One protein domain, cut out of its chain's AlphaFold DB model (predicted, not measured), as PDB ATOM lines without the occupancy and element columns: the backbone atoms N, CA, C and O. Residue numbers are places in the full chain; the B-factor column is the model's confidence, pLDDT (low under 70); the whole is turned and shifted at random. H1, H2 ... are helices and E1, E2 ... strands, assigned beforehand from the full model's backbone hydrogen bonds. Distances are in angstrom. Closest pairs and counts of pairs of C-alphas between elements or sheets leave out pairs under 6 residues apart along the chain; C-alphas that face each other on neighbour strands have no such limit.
ATOM      1  N   ILE A   5      78.114  27.651  27.102       88.81
ATOM      2  CA  ILE A   5      79.465  27.308  26.662       88.81
ATOM      3  C   ILE A   5      79.644  27.571  25.175       88.81
ATOM      4  O   ILE A   5      80.697  28.050  24.766       88.81
ATOM      5  N   SER A   6      78.620  27.336  24.356       88.69
ATOM      6  CA  SER A   6      78.679  27.687  22.939       88.69
ATOM      7  C   SER A   6      78.839  29.194  22.742       88.69
ATOM      8  O   SER A   6      79.609  29.583  21.871       88.69
ATOM      9  N   LYS A   7      78.208  30.040  23.572       90.25
ATOM     10  CA  LYS A   7      78.427  31.500  23.536       90.25
ATOM     11  C   LYS A   7      79.875  31.854  23.887       90.25
ATOM     12  O   LYS A   7      80.511  32.613  23.160       90.25
ATOM     13  N   ILE A   8      80.418  31.247  24.947       90.94
ATOM     14  CA  ILE A   8      81.810  31.457  25.375       90.94
ATOM     15  C   ILE A   8      82.786  31.064  24.259       90.94
ATOM     16  O   ILE A   8      83.635  31.860  23.860       90.94
ATOM     17  N   ILE A   9      82.629  29.863  23.698       88.62
ATOM     18  CA  ILE A   9      83.474  29.352  22.610       88.62
ATOM     19  C   ILE A   9      83.346  30.219  21.350       88.62
ATOM     20  O   ILE A   9      84.346  30.485  20.686       88.62
ATOM     21  N   GLN A  10      82.141  30.688  21.010       90.69
ATOM     22  CA  GLN A  10      81.932  31.580  19.867       90.69
ATOM     23  C   GLN A  10      82.687  32.901  20.028       90.69
ATOM     24  O   GLN A  10      83.354  33.328  19.085       90.69
ATOM     25  N   GLU A  11      82.636  33.532  21.202       89.31
ATOM     26  CA  GLU A  11      83.360  34.782  21.453       89.31
ATOM     27  C   GLU A  11      84.881  34.589  21.477       89.31
ATOM     28  O   GLU A  11      85.611  35.387  20.879       89.31
ATOM     29  N   LEU A  12      85.372  33.492  22.066       86.00
ATOM     30  CA  LEU A  12      86.792  33.125  21.990       86.00
ATOM     31  C   LEU A  12      87.249  32.949  20.534       86.00
ATOM     32  O   LEU A  12      88.266  33.512  20.128       86.00
ATOM     33  N   ASN A  13      86.471  32.238  19.714       83.75
ATOM     34  CA  ASN A  13      86.790  32.028  18.301       83.75
ATOM     35  C   ASN A  13      86.756  33.328  17.489       83.75
ATOM     36  O   ASN A  13      87.627  33.547  16.645       83.75
ATOM     37  N   LYS A  14      85.789  34.222  17.741       85.25
ATOM     38  CA  LYS A  14      85.753  35.552  17.108       85.25
ATOM     39  C   LYS A  14      87.024  36.343  17.413       85.25
ATOM     40  O   LYS A  14      87.586  36.948  16.501       85.25
ATOM     41  N   ARG A  15      87.494  36.326  18.666       76.12
ATOM     42  CA  ARG A  15      88.749  36.984  19.069       76.12
ATOM     43  C   ARG A  15      89.958  36.376  18.364       76.12
ATOM     44  O   ARG A  15      90.688  37.110  17.703       76.12
ATOM     45  N   LEU A  16      90.109  35.052  18.407       74.44
ATOM     46  CA  LEU A  16      91.203  34.349  17.725       74.44
ATOM     47  C   LEU A  16      91.244  34.665  16.224       74.44
ATOM     48  O   LEU A  16      92.311  34.935  15.676       74.44
ATOM     49  N   ASN A  17      90.089  34.706  15.557       74.88
ATOM     50  CA  ASN A  17      90.015  35.038  14.133       74.88
ATOM     51  C   ASN A  17      90.434  36.485  13.824       74.88
ATOM     52  O   ASN A  17      91.052  36.718  12.788       74.88
ATOM     53  N   ARG A  18      90.155  37.451  14.712       71.50
ATOM     54  CA  ARG A  18      90.642  38.838  14.563       71.50
ATOM     55  C   ARG A  18      92.159  38.936  14.713       71.50
ATOM     56  O   ARG A  18      92.791  39.779  14.083       71.50
ATOM     57  N   GLU A  19      92.743  38.086  15.546       65.38
ATOM     58  CA  GLU A  19      94.181  38.073  15.821       65.38
ATOM     59  C   GLU A  19      94.981  37.275  14.783       65.38
ATOM     60  O   GLU A  19      96.171  37.527  14.603       65.38
ATOM     61  N   ARG A  20      94.330  36.353  14.061       61.81
ATOM     62  CA  ARG A  20      94.954  35.469  13.063       61.81
ATOM     63  C   ARG A  20      95.659  36.205  11.920       61.81
ATOM     64  O   ARG A  20      96.584  35.655  11.336       61.81
ATOM     65  N   PHE A  21      95.248  37.435  11.622       54.81
ATOM     66  CA  PHE A  21      95.811  38.256  10.543       54.81
ATOM     67  C   PHE A  21      97.023  39.097  10.957       54.81
ATOM     68  O   PHE A  21      97.556  39.841  10.140       54.81
ATOM     69  N   LYS A  22      97.473  38.999  12.211       54.38
ATOM     70  CA  LYS A  22      98.683  39.679  12.673       54.38
ATOM     71  C   LYS A  22      99.790  38.638  12.791       54.38
ATOM     72  O   LYS A  22      99.637  37.667  13.526       54.38
ATOM     73  N   GLU A  23     100.929  38.868  12.140       53.94
ATOM     74  CA  GLU A  23     102.167  38.062  12.240       53.94
ATOM     75  C   GLU A  23     102.628  37.829  13.705       53.94
ATOM     76  O   GLU A  23     103.455  36.971  14.005       53.94
ATOM     77  N   HIS A  24     102.023  38.550  14.651       54.53
ATOM     78  CA  HIS A  24     102.168  38.466  16.101       54.53
ATOM     79  C   HIS A  24     101.398  37.328  16.795       54.53
ATOM     80  O   HIS A  24     101.567  37.153  18.005       54.53
ATOM     81  N   LEU A  25     100.566  36.551  16.084       57.78
ATOM     82  CA  LEU A  25      99.722  35.516  16.696       57.78
ATOM     83  C   LEU A  25     100.552  34.508  17.506       57.78
ATOM     84  O   LEU A  25     100.195  34.189  18.634       57.78
ATOM     85  N   SER A  26     101.691  34.048  16.990       54.03
ATOM     86  CA  SER A  26     102.528  33.074  17.705       54.03
ATOM     87  C   SER A  26     103.198  33.637  18.965       54.03
ATOM     88  O   SER A  26     103.348  32.896  19.930       54.03
ATOM     89  N   TYR A  27     103.537  34.931  18.999       57.47
ATOM     90  CA  TYR A  27     104.068  35.588  20.202       57.47
ATOM     91  C   TYR A  27     102.989  35.753  21.274       57.47
ATOM     92  O   TYR A  27     103.216  35.436  22.440       57.47
ATOM     93  N   LEU A  28     101.793  36.203  20.882       58.81
ATOM     94  CA  LEU A  28     100.652  36.304  21.797       58.81
ATOM     95  C   LEU A  28     100.257  34.926  22.330       58.81
ATOM     96  O   LEU A  28      99.973  34.791  23.514       58.81
ATOM     97  N   ILE A  29     100.316  33.895  21.490       61.66
ATOM     98  CA  ILE A  29     100.137  32.498  21.882       61.66
ATOM     99  C   ILE A  29     101.209  32.051  22.880       61.66
ATOM    100  O   ILE A  29     100.869  31.426  23.876       61.66
ATOM    101  N   GLU A  30     102.486  32.361  22.650       58.72
ATOM    102  CA  GLU A  30     103.575  31.978  23.553       58.72
ATOM    103  C   GLU A  30     103.466  32.705  24.900       58.72
ATOM    104  O   GLU A  30     103.593  32.084  25.956       58.72
ATOM    105  N   LYS A  31     103.124  34.001  24.894       61.69
ATOM    106  CA  LYS A  31     102.857  34.780  26.110       61.69
ATOM    107  C   LYS A  31     101.611  34.300  26.850       61.69
ATOM    108  O   LYS A  31     101.668  34.164  28.068       61.69
ATOM    109  N   ARG A  32     100.523  33.982  26.140       62.53
ATOM    110  CA  ARG A  32      99.308  33.391  26.725       62.53
ATOM    111  C   ARG A  32      99.578  31.996  27.278       62.53
ATOM    112  O   ARG A  32      99.136  31.692  28.372       62.53
ATOM    113  N   PHE A  33     100.339  31.159  26.576       58.97
ATOM    114  CA  PHE A  33     100.738  29.839  27.070       58.97
ATOM    115  C   PHE A  33     101.611  29.946  28.325       58.97
ATOM    116  O   PHE A  33     101.460  29.157  29.251       58.97
ATOM    117  N   THR A  34     102.490  30.948  28.377       60.62
ATOM    118  CA  THR A  34     103.310  31.231  29.564       60.62
ATOM    119  C   THR A  34     102.475  31.793  30.724       60.62
ATOM    120  O   THR A  34     102.945  31.825  31.858       60.62
ATOM    121  N   ASN A  35     101.236  32.222  30.468       64.88
ATOM    122  CA  ASN A  35     100.366  32.845  31.454       64.88
ATOM    123  C   ASN A  35      98.923  32.336  31.315       64.88
ATOM    124  O   ASN A  35      98.055  33.033  30.792       64.88
ATOM    125  N   GLU A  36      98.669  31.124  31.816       67.69
ATOM    126  CA  GLU A  36      97.347  30.467  31.833       67.69
ATOM    127  C   GLU A  36      96.234  31.372  32.398       67.69
ATOM    128  O   GLU A  36      95.103  31.372  31.907       67.69
ATOM    129  N   LYS A  37      96.595  32.264  33.329       78.88
ATOM    130  CA  LYS A  37      95.696  33.269  33.911       78.88
ATOM    131  C   LYS A  37      95.157  34.271  32.891       78.88
ATOM    132  O   LYS A  37      94.061  34.783  33.075       78.88
ATOM    133  N   MET A  38      95.876  34.552  31.802       78.94
ATOM    134  CA  MET A  38      95.376  35.447  30.750       78.94
ATOM    135  C   MET A  38      94.148  34.860  30.062       78.94
ATOM    136  O   MET A  38      93.158  35.566  29.889       78.94
ATOM    137  N   LEU A  39      94.173  33.568  29.715       81.50
ATOM    138  CA  LEU A  39      93.012  32.918  29.106       81.50
ATOM    139  C   LEU A  39      91.853  32.815  30.105       81.50
ATOM    140  O   LEU A  39      90.706  33.038  29.725       81.50
ATOM    141  N   GLN A  40      92.143  32.546  31.382       87.62
ATOM    142  CA  GLN A  40      91.118  32.576  32.429       87.62
ATOM    143  C   GLN A  40      90.432  33.955  32.508       87.62
ATOM    144  O   GLN A  40      89.205  34.031  32.496       87.62
ATOM    145  N   LEU A  41      91.204  35.051  32.517       87.38
ATOM    146  CA  LEU A  41      90.675  36.421  32.526       87.38
ATOM    147  C   LEU A  41      89.873  36.751  31.262       87.38
ATOM    148  O   LEU A  41      88.834  37.403  31.338       87.38
ATOM    149  N   GLU A  42      90.326  36.289  30.096       86.94
ATOM    150  CA  GLU A  42      89.594  36.463  28.840       86.94
ATOM    151  C   GLU A  42      88.230  35.768  28.882       86.94
ATOM    152  O   GLU A  42      87.230  36.365  28.475       86.94
ATOM    153  N   ILE A  43      88.178  34.538  29.403       90.88
ATOM    154  CA  ILE A  43      86.934  33.781  29.577       90.88
ATOM    155  C   ILE A  43      86.033  34.465  30.607       90.88
ATOM    156  O   ILE A  43      84.845  34.634  30.344       90.88
ATOM    157  N   LEU A  44      86.580  34.921  31.736       92.62
ATOM    158  CA  LEU A  44      85.828  35.665  32.751       92.62
ATOM    159  C   LEU A  44      85.212  36.944  32.195       92.62
ATOM    160  O   LEU A  44      84.046  37.219  32.454       92.62
ATOM    161  N   ASN A  45      85.954  37.690  31.379       92.81
ATOM    162  CA  ASN A  45      85.421  38.868  30.707       92.81
ATOM    163  C   ASN A  45      84.300  38.511  29.723       92.81
ATOM    164  O   ASN A  45      83.427  39.329  29.471       92.81
ATOM    165  N   ILE A  46      84.318  37.333  29.097       93.75
ATOM    166  CA  ILE A  46      83.191  36.900  28.262       93.75
ATOM    167  C   ILE A  46      81.992  36.572  29.155       93.75
ATOM    168  O   ILE A  46      80.907  37.085  28.906       93.75
ATOM    169  N   ILE A  47      82.201  35.776  30.207       94.69
ATOM    170  CA  ILE A  47      81.174  35.361  31.174       94.69
ATOM    171  C   ILE A  47      80.477  36.568  31.807       94.69
ATOM    172  O   ILE A  47      79.252  36.586  31.859       94.69
ATOM    173  N   SER A  48      81.228  37.595  32.214       94.81
ATOM    174  CA  SER A  48      80.679  38.798  32.851       94.81
ATOM    175  C   SER A  48      79.731  39.601  31.959       94.81
ATOM    176  O   SER A  48      78.943  40.396  32.460       94.81
ATOM    177  N   ASN A  49      79.799  39.402  30.640       94.75
ATOM    178  CA  ASN A  49      78.939  40.062  29.663       94.75
ATOM    179  C   ASN A  49      77.751  39.185  29.223       94.75
ATOM    180  O   ASN A  49      76.985  39.596  28.352       94.75
ATOM    181  N   ILE A  50      77.592  37.976  29.774       93.75
ATOM    182  CA  ILE A  50      76.466  37.093  29.451       93.75
ATOM    183  C   ILE A  50      75.286  37.432  30.375       93.75
ATOM    184  O   ILE A  50      75.405  37.227  31.581       93.75
ATOM    185  N   PRO A  51      74.129  37.887  29.848       94.06
ATOM    186  CA  PRO A  51      73.004  38.332  30.677       94.06
ATOM    187  C   PRO A  51      72.465  37.273  31.641       94.06
ATOM    188  O   PRO A  51      71.960  37.606  32.705       94.06
ATOM    189  N   GLU A  52      72.553  35.992  31.274       95.00
ATOM    190  CA  GLU A  52      72.076  34.882  32.102       95.00
ATOM    191  C   GLU A  52      72.965  34.580  33.320       95.00
ATOM    192  O   GLU A  52      72.551  33.819  34.198       95.00
ATOM    193  N   VAL A  53      74.175  35.146  33.373       95.56
ATOM    194  CA  VAL A  53      75.118  34.967  34.482       95.56
ATOM    195  C   VAL A  53      74.758  35.924  35.613       95.56
ATOM    196  O   VAL A  53      74.553  37.114  35.395       95.56
ATOM    197  N   LYS A  54      74.685  35.383  36.830       96.31
ATOM    198  CA  LYS A  54      74.421  36.138  38.054       96.31
ATOM    199  C   LYS A  54      75.720  36.487  38.776       96.31
ATOM    200  O   LYS A  54      75.990  37.661  38.984       96.31
ATOM    201  N   ASP A  55      76.521  35.476  39.108       96.31
ATOM    202  CA  ASP A  55      77.817  35.633  39.774       96.31
ATOM    203  C   ASP A  55      78.891  34.831  39.040       96.31
ATOM    204  O   ASP A  55      78.597  33.837  38.376       96.31
ATOM    205  N   TYR A  56      80.151  35.235  39.177       95.81
ATOM    206  CA  TYR A  56      81.294  34.518  38.617       95.81
ATOM    207  C   TYR A  56      82.553  34.766  39.447       95.81
ATOM    208  O   TYR A  56      82.712  35.825  40.051       95.81
ATOM    209  N   MET A  57      83.467  33.795  39.471       93.62
ATOM    210  CA  MET A  57      84.714  33.909  40.223       93.62
ATOM    211  C   MET A  57      85.841  33.066  39.599       93.62
ATOM    212  O   MET A  57      85.605  31.903  39.256       93.62
ATOM    213  N   PRO A  58      87.067  33.612  39.463       92.19
ATOM    214  CA  PRO A  58      88.251  32.793  39.218       92.19
ATOM    215  C   PRO A  58      88.577  31.944  40.443       92.19
ATOM    216  O   PRO A  58      88.353  32.376  41.573       92.19
ATOM    217  N   GLU A  59      89.231  30.804  40.229       89.56
ATOM    218  CA  GLU A  59      89.933  30.089  41.300       89.56
ATOM    219  C   GLU A  59      88.992  29.706  42.470       89.56
ATOM    220  O   GLU A  59      89.367  29.749  43.648       89.56
ATOM    221  N   MET A  60      87.744  29.340  42.151       90.50
ATOM    222  CA  MET A  60      86.720  28.971  43.132       90.50
ATOM    223  C   MET A  60      87.064  27.620  43.771       90.50
ATOM    224  O   MET A  60      87.208  26.628  43.049       90.50
ATOM    225  N   PRO A  61      87.187  27.525  45.105       87.75
ATOM    226  CA  PRO A  61      87.418  26.247  45.764       87.75
ATOM    227  C   PRO A  61      86.255  25.278  45.521       87.75
ATOM    228  O   PRO A  61      85.093  25.616  45.725       87.75
ATOM    229  N   TYR A  62      86.570  24.029  45.160       79.69
ATOM    230  CA  TYR A  62      85.559  22.959  45.087       79.69
ATOM    231  C   TYR A  62      84.986  22.617  46.473       79.69
ATOM    232  O   TYR A  62      83.877  22.102  46.597       79.69
ATOM    233  N   ASN A  63      85.785  22.853  47.514       79.06
ATOM    234  CA  ASN A  63      85.432  22.735  48.920       79.06
ATOM    235  C   ASN A  63      86.327  23.700  49.708       79.06
ATOM    236  O   ASN A  63      87.545  23.666  49.534       79.06
ATOM    237  N   TYR A  64      85.742  24.512  50.589       78.06
ATOM    238  CA  TYR A  64      86.453  25.490  51.421       78.06
ATOM    239  C   TYR A  64      87.528  24.883  52.336       78.06
ATOM    240  O   TYR A  64      88.445  25.586  52.748       78.06
ATOM    241  N   ASN A  65      87.461  23.577  52.605       76.94
ATOM    242  CA  ASN A  65      88.427  22.880  53.455       76.94
ATOM    243  C   ASN A  65      89.685  22.408  52.706       76.94
ATOM    244  O   ASN A  65      90.634  21.960  53.344       76.94
ATOM    245  N   ASN A  66      89.711  22.493  51.371       70.19
ATOM    246  CA  ASN A  66      90.841  22.048  50.557       70.19
ATOM    247  C   ASN A  66      91.424  23.210  49.745       70.19
ATOM    248  O   ASN A  66      90.704  24.056  49.227       70.19
ATOM    249  N   ALA A  67      92.738  23.184  49.513       75.69
ATOM    250  CA  ALA A  67      93.429  24.159  48.660       75.69
ATOM    251  C   ALA A  67      93.134  24.000  47.148       75.69
ATOM    252  O   ALA A  67      93.761  24.665  46.327       75.69
ATOM    253  N   ILE A  68      92.225  23.096  46.764       79.00
ATOM    254  CA  ILE A  68      91.962  22.743  45.364       79.00
ATOM    255  C   ILE A  68      90.858  23.636  44.808       79.00
ATOM    256  O   ILE A  68      89.740  23.664  45.331       79.00
ATOM    257  N   LYS A  69      91.174  24.309  43.705       87.25
ATOM    258  CA  LYS A  69      90.341  25.325  43.074       87.25
ATOM    259  C   LYS A  69      90.029  24.944  41.632       87.25
ATOM    260  O   LYS A  69      90.805  24.233  40.999       87.25
ATOM    261  N   CYS A  70      88.861  25.364  41.175       88.62
ATOM    262  CA  CYS A  70      88.457  25.350  39.780       88.62
ATOM    263  C   CYS A  70      88.934  26.646  39.135       88.62
ATOM    264  O   CYS A  70      88.814  27.697  39.764       88.62
ATOM    265  N   ASP A  71      89.420  26.585  37.896       90.56
ATOM    266  CA  ASP A  71      89.906  27.779  37.201       90.56
ATOM    267  C   ASP A  71      88.836  28.875  37.150       90.56
ATOM    268  O   ASP A  71      89.122  30.043  37.423       90.56
ATOM    269  N   ILE A  72      87.592  28.509  36.817       93.94
ATOM    270  CA  ILE A  72      86.477  29.451  36.699       93.94
ATOM    271  C   ILE A  72      85.172  28.814  37.175       93.94
ATOM    272  O   ILE A  72      84.782  27.733  36.735       93.94
ATOM    273  N   TRP A  73      84.441  29.548  38.003       95.12
ATOM    274  CA  TRP A  73      83.077  29.230  38.410       95.12
ATOM    275  C   TRP A  73      82.125  30.363  38.042       95.12
ATOM    276  O   TRP A  73      82.514  31.532  38.058       95.12
ATOM    277  N   PHE A  74      80.872  30.028  37.738       95.88
ATOM    278  CA  PHE A  74      79.791  31.006  37.644       95.88
ATOM    279  C   PHE A  74      78.422  30.395  37.951       95.88
ATOM    280  O   PHE A  74      78.191  29.202  37.740       95.88
ATOM    281  N   SER A  75      77.505  31.235  38.423       95.88
ATOM    282  CA  SER A  75      76.107  30.901  38.673       95.88
ATOM    283  C   SER A  75      75.201  31.579  37.649       95.88
ATOM    284  O   SER A  75      75.472  32.677  37.158       95.88
ATOM    285  N   LEU A  76      74.111  30.906  37.305       95.00
ATOM    286  CA  LEU A  76      73.062  31.448  36.456       95.00
ATOM    287  C   LEU A  76      71.940  32.052  37.295       95.00
ATOM    288  O   LEU A  76      71.759  31.715  38.467       95.00
ATOM    289  N   GLN A  77      71.126  32.897  36.666       94.31
ATOM    290  CA  GLN A  77      69.920  33.454  37.286       94.31
ATOM    291  C   GLN A  77      68.935  32.376  37.777       94.31
ATOM    292  O   GLN A  77      68.225  32.604  38.752       94.31
ATOM    293  N   ASP A  78      68.922  31.193  37.151       92.94
ATOM    294  CA  ASP A  78      68.090  30.049  37.557       92.94
ATOM    295  C   ASP A  78      68.701  29.206  38.697       92.94
ATOM    296  O   ASP A  78      68.169  28.153  39.048       92.94
ATOM    297  N   GLY A  79      69.821  29.654  39.273       91.81
ATOM    298  CA  GLY A  79      70.512  28.995  40.380       91.81
ATOM    299  C   GLY A  79      71.420  27.836  39.966       91.81
ATOM    300  O   GLY A  79      72.053  27.230  40.830       91.81
ATOM    301  N   LYS A  80      71.527  27.506  38.671       92.44
ATOM    302  CA  LYS A  80      72.475  26.483  38.215       92.44
ATOM    303  C   LYS A  80      73.902  27.004  38.269       92.44
ATOM    304  O   LYS A  80      74.205  28.092  37.786       92.44
ATOM    305  N   GLU A  81      74.797  26.167  38.771       93.44
ATOM    306  CA  GLU A  81      76.229  26.440  38.799       93.44
ATOM    307  C   GLU A  81      76.948  25.784  37.623       93.44
ATOM    308  O   GLU A  81      76.589  24.688  37.172       93.44
ATOM    309  N   CYS A  82      77.992  26.455  37.155       93.56
ATOM    310  CA  CYS A  82      78.869  25.998  36.097       93.56
ATOM    311  C   CYS A  82      80.329  26.093  36.549       93.56
ATOM    312  O   CYS A  82      80.775  27.122  37.051       93.56
ATOM    313  N   TRP A  83      81.071  25.015  36.323       93.12
ATOM    314  CA  TRP A  83      82.468  24.849  36.711       93.12
ATOM    315  C   TRP A  83      83.287  24.598  35.451       93.12
ATOM    316  O   TRP A  83      82.997  23.656  34.708       93.12
ATOM    317  N   ILE A  84      84.276  25.445  35.184       91.56
ATOM    318  CA  ILE A  84      85.132  25.358  34.006       91.56
ATOM    319  C   ILE A  84      86.566  25.142  34.455       91.56
ATOM    320  O   ILE A  84      87.144  25.974  35.146       91.56
ATOM    321  N   GLU A  85      87.157  24.067  33.952       90.44
ATOM    322  CA  GLU A  85      88.600  23.900  33.951       90.44
ATOM    323  C   GLU A  85      89.157  24.282  32.570       90.44
ATOM    324  O   GLU A  85      88.661  23.845  31.526       90.44
ATOM    325  N   VAL A  86      90.195  25.104  32.549       87.38
ATOM    326  CA  VAL A  86      90.881  25.565  31.350       87.38
ATOM    327  C   VAL A  86      92.177  24.781  31.226       87.38
ATOM    328  O   VAL A  86      92.970  24.703  32.153       87.38
ATOM    329  N   LYS A  87      92.414  24.168  30.065       82.69
ATOM    330  CA  LYS A  87      93.674  23.474  29.790       82.69
ATOM    331  C   LYS A  87      94.303  24.020  28.532       82.69
ATOM    332  O   LYS A  87      93.853  23.755  27.417       82.69
ATOM    333  N   MET A  88      95.397  24.745  28.723       77.81
ATOM    334  CA  MET A  88      96.230  25.219  27.627       77.81
ATOM    335  C   MET A  88      97.295  24.182  27.285       77.81
ATOM    336  O   MET A  88      97.993  23.657  28.159       77.81
ATOM    337  N   ARG A  89      97.433  23.864  25.998       71.75
ATOM    338  CA  ARG A  89      98.468  22.950  25.506       71.75
ATOM    339  C   ARG A  89      99.070  23.499  24.221       71.75
ATOM    340  O   ARG A  89      98.366  23.752  23.247       71.75
ATOM    341  N   SER A  90     100.389  23.655  24.207       65.94
ATOM    342  CA  SER A  90     101.116  23.906  22.970       65.94
ATOM    343  C   SER A  90     101.217  22.607  22.182       65.94
ATOM    344  O   SER A  90     101.650  21.571  22.694       65.94
ATOM    345  N   THR A  91     100.833  22.647  20.913       62.31
ATOM    346  CA  THR A  91     101.037  21.527  20.006       62.31
ATOM    347  C   THR A  91     102.432  21.691  19.401       62.31
ATOM    348  O   THR A  91     102.610  22.195  18.292       62.31
ATOM    349  N   ASN A  92     103.458  21.363  20.195       57.44
ATOM    350  CA  ASN A  92     104.882  21.535  19.871       57.44
ATOM    351  C   ASN A  92     105.379  20.556  18.798       57.44
ATOM    352  O   ASN A  92     106.472  20.014  18.947       57.44
ATOM    353  N   TYR A  93     104.617  20.333  17.720       53.94
ATOM    354  CA  TYR A  93     104.912  19.387  16.631       53.94
ATOM    355  C   TYR A  93     106.354  19.488  16.096       53.94
ATOM    356  O   TYR A  93     106.891  18.522  15.563       53.94
ATOM    357  N   HIS A  94     107.027  20.616  16.326       53.66
ATOM    358  CA  HIS A  94     108.408  20.876  15.955       53.66
ATOM    359  C   HIS A  94     109.515  20.266  16.851       53.66
ATOM    360  O   HIS A  94     110.652  20.191  16.391       53.66
ATOM    361  N   LYS A  95     109.255  19.842  18.102       56.56
ATOM    362  CA  LYS A  95     110.297  19.329  19.031       56.56
ATOM    363  C   LYS A  95     110.380  17.799  19.030       56.56
ATOM    364  O   LYS A  95     109.816  17.154  19.904       56.56
ATOM    365  N   LYS A  96     111.102  17.221  18.061       56.94
ATOM    366  CA  LYS A  96     111.144  15.769  17.775       56.94
ATOM    367  C   LYS A  96     111.474  14.847  18.971       56.94
ATOM    368  O   LYS A  96     110.981  13.726  19.001       56.94
ATOM    369  N   GLU A  97     112.246  15.296  19.960       55.72
ATOM    370  CA  GLU A  97     112.924  14.394  20.915       55.72
ATOM    371  C   GLU A  97     112.178  14.135  22.243       55.72
ATOM    372  O   GLU A  97     112.547  13.234  22.992       55.72
ATOM    373  N   LEU A  98     111.098  14.869  22.552       56.00
ATOM    374  CA  LEU A  98     110.398  14.777  23.856       56.00
ATOM    375  C   LEU A  98     108.888  14.489  23.756       56.00
ATOM    376  O   LEU A  98     108.175  14.511  24.764       56.00
ATOM    377  N   HIS A  99     108.397  14.191  22.551       61.53
ATOM    378  CA  HIS A  99     106.969  14.169  22.218       61.53
ATOM    379  C   HIS A  99     106.129  13.203  23.053       61.53
ATOM    380  O   HIS A  99     105.189  13.629  23.720       61.53
ATOM    381  N   GLY A 100     106.468  11.912  23.074       65.12
ATOM    382  CA  GLY A 100     105.593  10.899  23.678       65.12
ATOM    383  C   GLY A 100     105.365  11.098  25.182       65.12
ATOM    384  O   GLY A 100     104.231  11.054  25.658       65.12
ATOM    385  N   LYS A 101     106.434  11.379  25.942       69.44
ATOM    386  CA  LYS A 101     106.350  11.569  27.402       69.44
ATOM    387  C   LYS A 101     105.626  12.863  27.779       69.44
ATOM    388  O   LYS A 101     104.845  12.854  28.728       69.44
ATOM    389  N   ALA A 102     105.876  13.961  27.064       66.94
ATOM    390  CA  ALA A 102     105.226  15.243  27.334       66.94
ATOM    391  C   ALA A 102     103.727  15.200  26.999       66.94
ATOM    392  O   ALA A 102     102.911  15.650  27.802       66.94
ATOM    393  N   ILE A 103     103.363  14.585  25.867       68.38
ATOM    394  CA  ILE A 103     101.966  14.362  25.478       68.38
ATOM    395  C   ILE A 103     101.261  13.495  26.523       68.38
ATOM    396  O   ILE A 103     100.211  13.893  27.024       68.38
ATOM    397  N   LYS A 104     101.867  12.368  26.928       74.88
ATOM    398  CA  LYS A 104     101.298  11.485  27.955       74.88
ATOM    399  C   LYS A 104     101.062  12.217  29.279       74.88
ATOM    400  O   LYS A 104      99.949  12.187  29.784       74.88
ATOM    401  N   LYS A 105     102.055  12.954  29.795       74.38
ATOM    402  CA  LYS A 105     101.887  13.775  31.011       74.38
ATOM    403  C   LYS A 105     100.758  14.801  30.866       74.38
ATOM    404  O   LYS A 105     100.016  15.036  31.816       74.38
ATOM    405  N   GLY A 106     100.632  15.407  29.686       72.25
ATOM    406  CA  GLY A 106      99.550  16.336  29.373       72.25
ATOM    407  C   GLY A 106      98.172  15.679  29.456       72.25
ATOM    408  O   GLY A 106      97.282  16.267  30.072       72.25
ATOM    409  N   ILE A 107      98.023  14.477  28.884       76.69
ATOM    410  CA  ILE A 107      96.796  13.662  28.915       76.69
ATOM    411  C   ILE A 107      96.485  13.196  30.342       76.69
ATOM    412  O   ILE A 107      95.364  13.379  30.805       76.69
ATOM    413  N   ASP A 108      97.472  12.673  31.071       82.06
ATOM    414  CA  ASP A 108      97.304  12.227  32.460       82.06
ATOM    415  C   ASP A 108      96.822  13.376  33.364       82.06
ATOM    416  O   ASP A 108      95.995  13.174  34.253       82.06
ATOM    417  N   GLY A 109      97.312  14.600  33.125       79.25
ATOM    418  CA  GLY A 109      96.821  15.805  33.797       79.25
ATOM    419  C   GLY A 109      95.335  16.055  33.531       79.25
ATOM    420  O   GLY A 109      94.572  16.220  34.475       79.25
ATOM    421  N   ILE A 110      94.920  15.981  32.264       80.38
ATOM    422  CA  ILE A 110      93.524  16.178  31.846       80.38
ATOM    423  C   ILE A 110      92.599  15.138  32.488       80.38
ATOM    424  O   ILE A 110      91.517  15.482  32.957       80.38
ATOM    425  N   ILE A 111      93.020  13.872  32.551       84.50
ATOM    426  CA  ILE A 111      92.241  12.810  33.205       84.50
ATOM    427  C   ILE A 111      92.032  13.140  34.689       84.50
ATOM    428  O   ILE A 111      90.905  13.082  35.181       84.50
ATOM    429  N   LYS A 112      93.091  13.565  35.392       83.19
ATOM    430  CA  LYS A 112      92.988  13.994  36.797       83.19
ATOM    431  C   LYS A 112      92.040  15.181  36.967       83.19
ATOM    432  O   LYS A 112      91.279  15.205  37.931       83.19
ATOM    433  N   ASP A 113      92.072  16.145  36.051       80.62
ATOM    434  CA  ASP A 113      91.164  17.298  36.054       80.62
ATOM    435  C   ASP A 113      89.697  16.866  35.899       80.62
ATOM    436  O   ASP A 113      88.841  17.280  36.684       80.62
ATOM    437  N   ILE A 114      89.415  15.962  34.953       82.81
ATOM    438  CA  ILE A 114      88.085  15.370  34.741       82.81
ATOM    439  C   ILE A 114      87.583  14.688  36.016       82.81
ATOM    440  O   ILE A 114      86.451  14.920  36.444       82.81
ATOM    441  N   ASP A 115      88.408  13.845  36.636       84.50
ATOM    442  CA  ASP A 115      88.006  13.103  37.832       84.50
ATOM    443  C   ASP A 115      87.758  14.012  39.039       84.50
ATOM    444  O   ASP A 115      86.924  13.696  39.893       84.50
ATOM    445  N   ARG A 116      88.424  15.171  39.101       79.56
ATOM    446  CA  ARG A 116      88.125  16.210  40.093       79.56
ATOM    447  C   ARG A 116      86.802  16.904  39.803       79.56
ATOM    448  O   ARG A 116      85.949  16.943  40.688       79.56
ATOM    449  N   LEU A 117      86.596  17.377  38.574       80.69
ATOM    450  CA  LEU A 117      85.360  18.046  38.158       80.69
ATOM    451  C   LEU A 117      84.119  17.177  38.388       80.69
ATOM    452  O   LEU A 117      83.075  17.683  38.797       80.69
ATOM    453  N   LYS A 118      84.223  15.854  38.193       82.12
ATOM    454  CA  LYS A 118      83.126  14.911  38.475       82.12
ATOM    455  C   LYS A 118      82.579  15.031  39.902       82.12
ATOM    456  O   LYS A 118      81.385  14.801  40.088       82.12
ATOM    457  N   LYS A 119      83.413  15.410  40.878       80.12
ATOM    458  CA  LYS A 119      83.033  15.541  42.295       80.12
ATOM    459  C   LYS A 119      82.273  16.835  42.610       80.12
ATOM    460  O   LYS A 119      81.620  16.897  43.647       80.12
ATOM    461  N   ALA A 120      82.332  17.846  41.742       78.38
ATOM    462  CA  ALA A 120      81.583  19.091  41.915       78.38
ATOM    463  C   ALA A 120      80.072  18.880  41.681       78.38
ATOM    464  O   ALA A 120      79.663  17.963  40.962       78.38
ATOM    465  N   LYS A 121      79.220  19.738  42.250       82.06
ATOM    466  CA  LYS A 121      77.777  19.774  41.941       82.06
ATOM    467  C   LYS A 121      77.513  20.830  40.865       82.06
ATOM    468  O   LYS A 121      78.117  21.886  40.900       82.06
ATOM    469  N   GLY A 122      76.624  20.548  39.912       86.25
ATOM    470  CA  GLY A 122      76.320  21.455  38.794       86.25
ATOM    471  C   GLY A 122      76.931  21.024  37.458       86.25
ATOM    472  O   GLY A 122      77.399  19.889  37.303       86.25
ATOM    473  N   ASN A 123      76.887  21.931  36.483       89.56
ATOM    474  CA  ASN A 123      77.381  21.703  35.130       89.56
ATOM    475  C   ASN A 123      78.905  21.822  35.100       89.56
ATOM    476  O   ASN A 123      79.465  22.762  35.659       89.56
ATOM    477  N   LYS A 124      79.586  20.879  34.444       89.50
ATOM    478  CA  LYS A 124      81.052  20.844  34.392       89.50
ATOM    479  C   LYS A 124      81.532  20.893  32.963       89.50
ATOM    480  O   LYS A 124      81.013  20.172  32.112       89.50
ATOM    481  N   PHE A 125      82.561  21.687  32.733       89.38
ATOM    482  CA  PHE A 125      83.123  21.888  31.415       89.38
ATOM    483  C   PHE A 125      84.639  21.893  31.479       89.38
ATOM    484  O   PHE A 125      85.243  22.306  32.468       89.38
ATOM    485  N   ILE A 126      85.243  21.444  30.387       87.19
ATOM    486  CA  ILE A 126      86.677  21.559  30.174       87.19
ATOM    487  C   ILE A 126      86.875  22.275  28.855       87.19
ATOM    488  O   ILE A 126      86.377  21.828  27.820       87.19
ATOM    489  N   ILE A 127      87.592  23.390  28.902       87.06
ATOM    490  CA  ILE A 127      87.969  24.143  27.715       87.06
ATOM    491  C   ILE A 127      89.408  23.786  27.383       87.06
ATOM    492  O   ILE A 127      90.339  24.125  28.112       87.06
ATOM    493  N   PHE A 128      89.587  23.118  26.248       81.62
ATOM    494  CA  PHE A 128      90.908  22.865  25.703       81.62
ATOM    495  C   PHE A 128      91.301  23.971  24.733       81.62
ATOM    496  O   PHE A 128      90.656  24.164  23.703       81.62
ATOM    497  N   ALA A 129      92.395  24.657  25.043       78.94
ATOM    498  CA  ALA A 129      93.004  25.635  24.157       78.94
ATOM    499  C   ALA A 129      94.321  25.069  23.616       78.94
ATOM    500  O   ALA A 129      95.366  25.105  24.277       78.94
ATOM    501  N   PHE A 130      94.244  24.500  22.413       73.38
ATOM    502  CA  PHE A 130      95.395  23.964  21.698       73.38
ATOM    503  C   PHE A 130      95.975  25.021  20.771       73.38
ATOM    504  O   PHE A 130      95.281  25.529  19.893       73.38
ATOM    505  N   TYR A 131      97.260  25.318  20.944       66.44
ATOM    506  CA  TYR A 131      97.935  26.320  20.134       66.44
ATOM    507  C   TYR A 131      99.071  25.720  19.302       66.44
ATOM    508  O   TYR A 131     100.028  25.189  19.881       66.44
ATOM    509  N   PRO A 132      99.023  25.843  17.962       60.41
ATOM    510  CA  PRO A 132     100.154  25.499  17.119       60.41
ATOM    511  C   PRO A 132     101.278  26.519  17.292       60.41
ATOM    512  O   PRO A 132     101.116  27.707  17.020       60.41
ATOM    513  N   ILE A 133     102.441  26.038  17.737       59.69
ATOM    514  CA  ILE A 133     103.682  26.816  17.726       59.69
ATOM    515  C   ILE A 133     104.454  26.433  16.463       59.69
ATOM    516  O   ILE A 133     105.078  25.365  16.400       59.69
ATOM    517  N   TYR A 134     104.379  27.300  15.455       59.97
ATOM    518  CA  TYR A 134     105.087  27.146  14.183       59.97
ATOM    519  C   TYR A 134     106.578  27.478  14.344       59.97
ATOM    520  O   TYR A 134     106.940  28.424  15.044       59.97
ATOM    521  N   GLN A 135     107.456  26.705  13.689       59.25
ATOM    522  CA  GLN A 135     108.909  26.936  13.745       59.25
ATOM    523  C   GLN A 135     109.306  28.305  13.189       59.25
ATOM    524  O   GLN A 135     110.205  28.946  13.735       59.25
ATOM    525  N   ASP A 136     108.644  28.745  12.121       57.69
ATOM    526  CA  ASP A 136     108.986  29.987  11.426       57.69
ATOM    527  C   ASP A 136     108.729  31.206  12.308       57.69
ATOM    528  O   ASP A 136     109.562  32.108  12.378       57.69
ATOM    529  N   SER A 137     107.660  31.162  13.104       57.22
ATOM    530  CA  SER A 137     107.391  32.164  14.126       57.22
ATOM    531  C   SER A 137     108.513  32.228  15.163       57.22
ATOM    532  O   SER A 137     109.034  33.302  15.443       57.22
ATOM    533  N   VAL A 138     108.961  31.081  15.690       57.44
ATOM    534  CA  VAL A 138     110.056  31.031  16.679       57.44
ATOM    535  C   VAL A 138     111.354  31.623  16.110       57.44
ATOM    536  O   VAL A 138     112.062  32.345  16.815       57.44
ATOM    537  N   LYS A 139     111.672  31.345  14.838       57.94
ATOM    538  CA  LYS A 139     112.858  31.897  14.158       57.94
ATOM    539  C   LYS A 139     112.746  33.405  13.934       57.94
ATOM    540  O   LYS A 139     113.708  34.120  14.207       57.94
ATOM    541  N   PHE A 140     111.592  33.881  13.466       55.44
ATOM    542  CA  PHE A 140     111.337  35.303  13.243       55.44
ATOM    543  C   PHE A 140     111.502  36.107  14.540       55.44
ATOM    544  O   PHE A 140     112.238  37.093  14.558       55.44
ATOM    545  N   PHE A 141     110.917  35.643  15.648       56.88
ATOM    546  CA  PHE A 141     110.978  36.358  16.927       56.88
ATOM    547  C   PHE A 141     112.367  36.355  17.567       56.88
ATOM    548  O   PHE A 141     112.808  37.402  18.035       56.88
ATOM    549  N   LYS A 142     113.107  35.236  17.531       55.81
ATOM    550  CA  LYS A 142     114.493  35.200  18.038       55.81
ATOM    551  C   LYS A 142     115.416  36.206  17.347       55.81
ATOM    552  O   LYS A 142     116.394  36.626  17.949       55.81
ATOM    553  N   LYS A 143     115.118  36.572  16.099       55.69
ATOM    554  CA  LYS A 143     115.913  37.520  15.313       55.69
ATOM    555  C   LYS A 143     115.605  38.996  15.629       55.69
ATOM    556  O   LYS A 143     116.451  39.830  15.349       55.69
ATOM    557  N   HIS A 144     114.429  39.319  16.178       51.72
ATOM    558  CA  HIS A 144     113.949  40.710  16.317       51.72
ATOM    559  C   HIS A 144     113.706  41.162  17.771       51.72
ATOM    560  O   HIS A 144     113.269  42.287  17.989       51.72
TER     561      HIS A 144
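AT A GLANCE: This is residues 5 to 144 of the 146 residues of an uncharacterized protein of marine sediment metagenome (UniProt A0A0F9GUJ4). A twisted four-stranded sheet is the middle of three layers: the long helix H4 runs along one face, H1, H2 and H3 cover the other, and H5 lies beyond the sheet at one end, beside H2. The printed part has 140 residues, mixed in class, in the order H1 H2 H3 E1 E2 E3 H4 E4 H5. The sheet, E1 E2 E3 E4, is mixed. The whole is only just compact, close to loose, with a radius of gyration of the C-alphas of 16.9 A and spans of 51 by 34 by 22 A.

HOW THE PARTS SIT: E1 (residues 53 to 61), E2 (69 to 76) and E3 (81 to 91) form a meander of two hairpins, each strand the antiparallel neighbour of the one before; N 57 and O 73, and N 82 and O 74, are each 2.8 A apart. E3 and E4 (123 to 132) are parallel; N 87 and O 127 are 2.8 A apart. H4 (99 to 117) joins them in a strand-helix-strand unit, a helix between parallel neighbours, with a right-handed crossover; the closest C-alphas of E3 and H4, those of Glu 85 and Asp 113, are 7.4 A apart. H3 (36 to 47) is on the opposite face, at a height of 7.3 A over the sheet. H2 (25 to 34) is on the same face as H3. H1 (5 to 19) touches H3 with residues 8 to 12 alone; the closest C-alphas, of Ile 8 and Ile 46, are 6.3 A apart. H5 (135 to 144) touches H2, about perpendicular at 89 degrees; the closest C-alphas, of Ser 26 and Ser 137, are 6.1 A apart. Every O i to N i+4 pair is within hydrogen-bond range in H1 to H4, and 5 of 6 in H5.

IN THESE COORDINATES: H1 begins at C-alpha 5 (79.465, 27.308, 26.662); H5 ends at C-alpha 144 (113.949, 40.710, 16.317). E3 measures 31.5 A, E4 29.3 A, H4 27.1 A.

THE WHOLE: The farthest C-alphas, of Asp 78 and Lys 143, are 53.3 A apart. The printed part has no cut and no long link. Residues 19 to 36, 90 to 103 and 131 to 144 have pLDDT under 70.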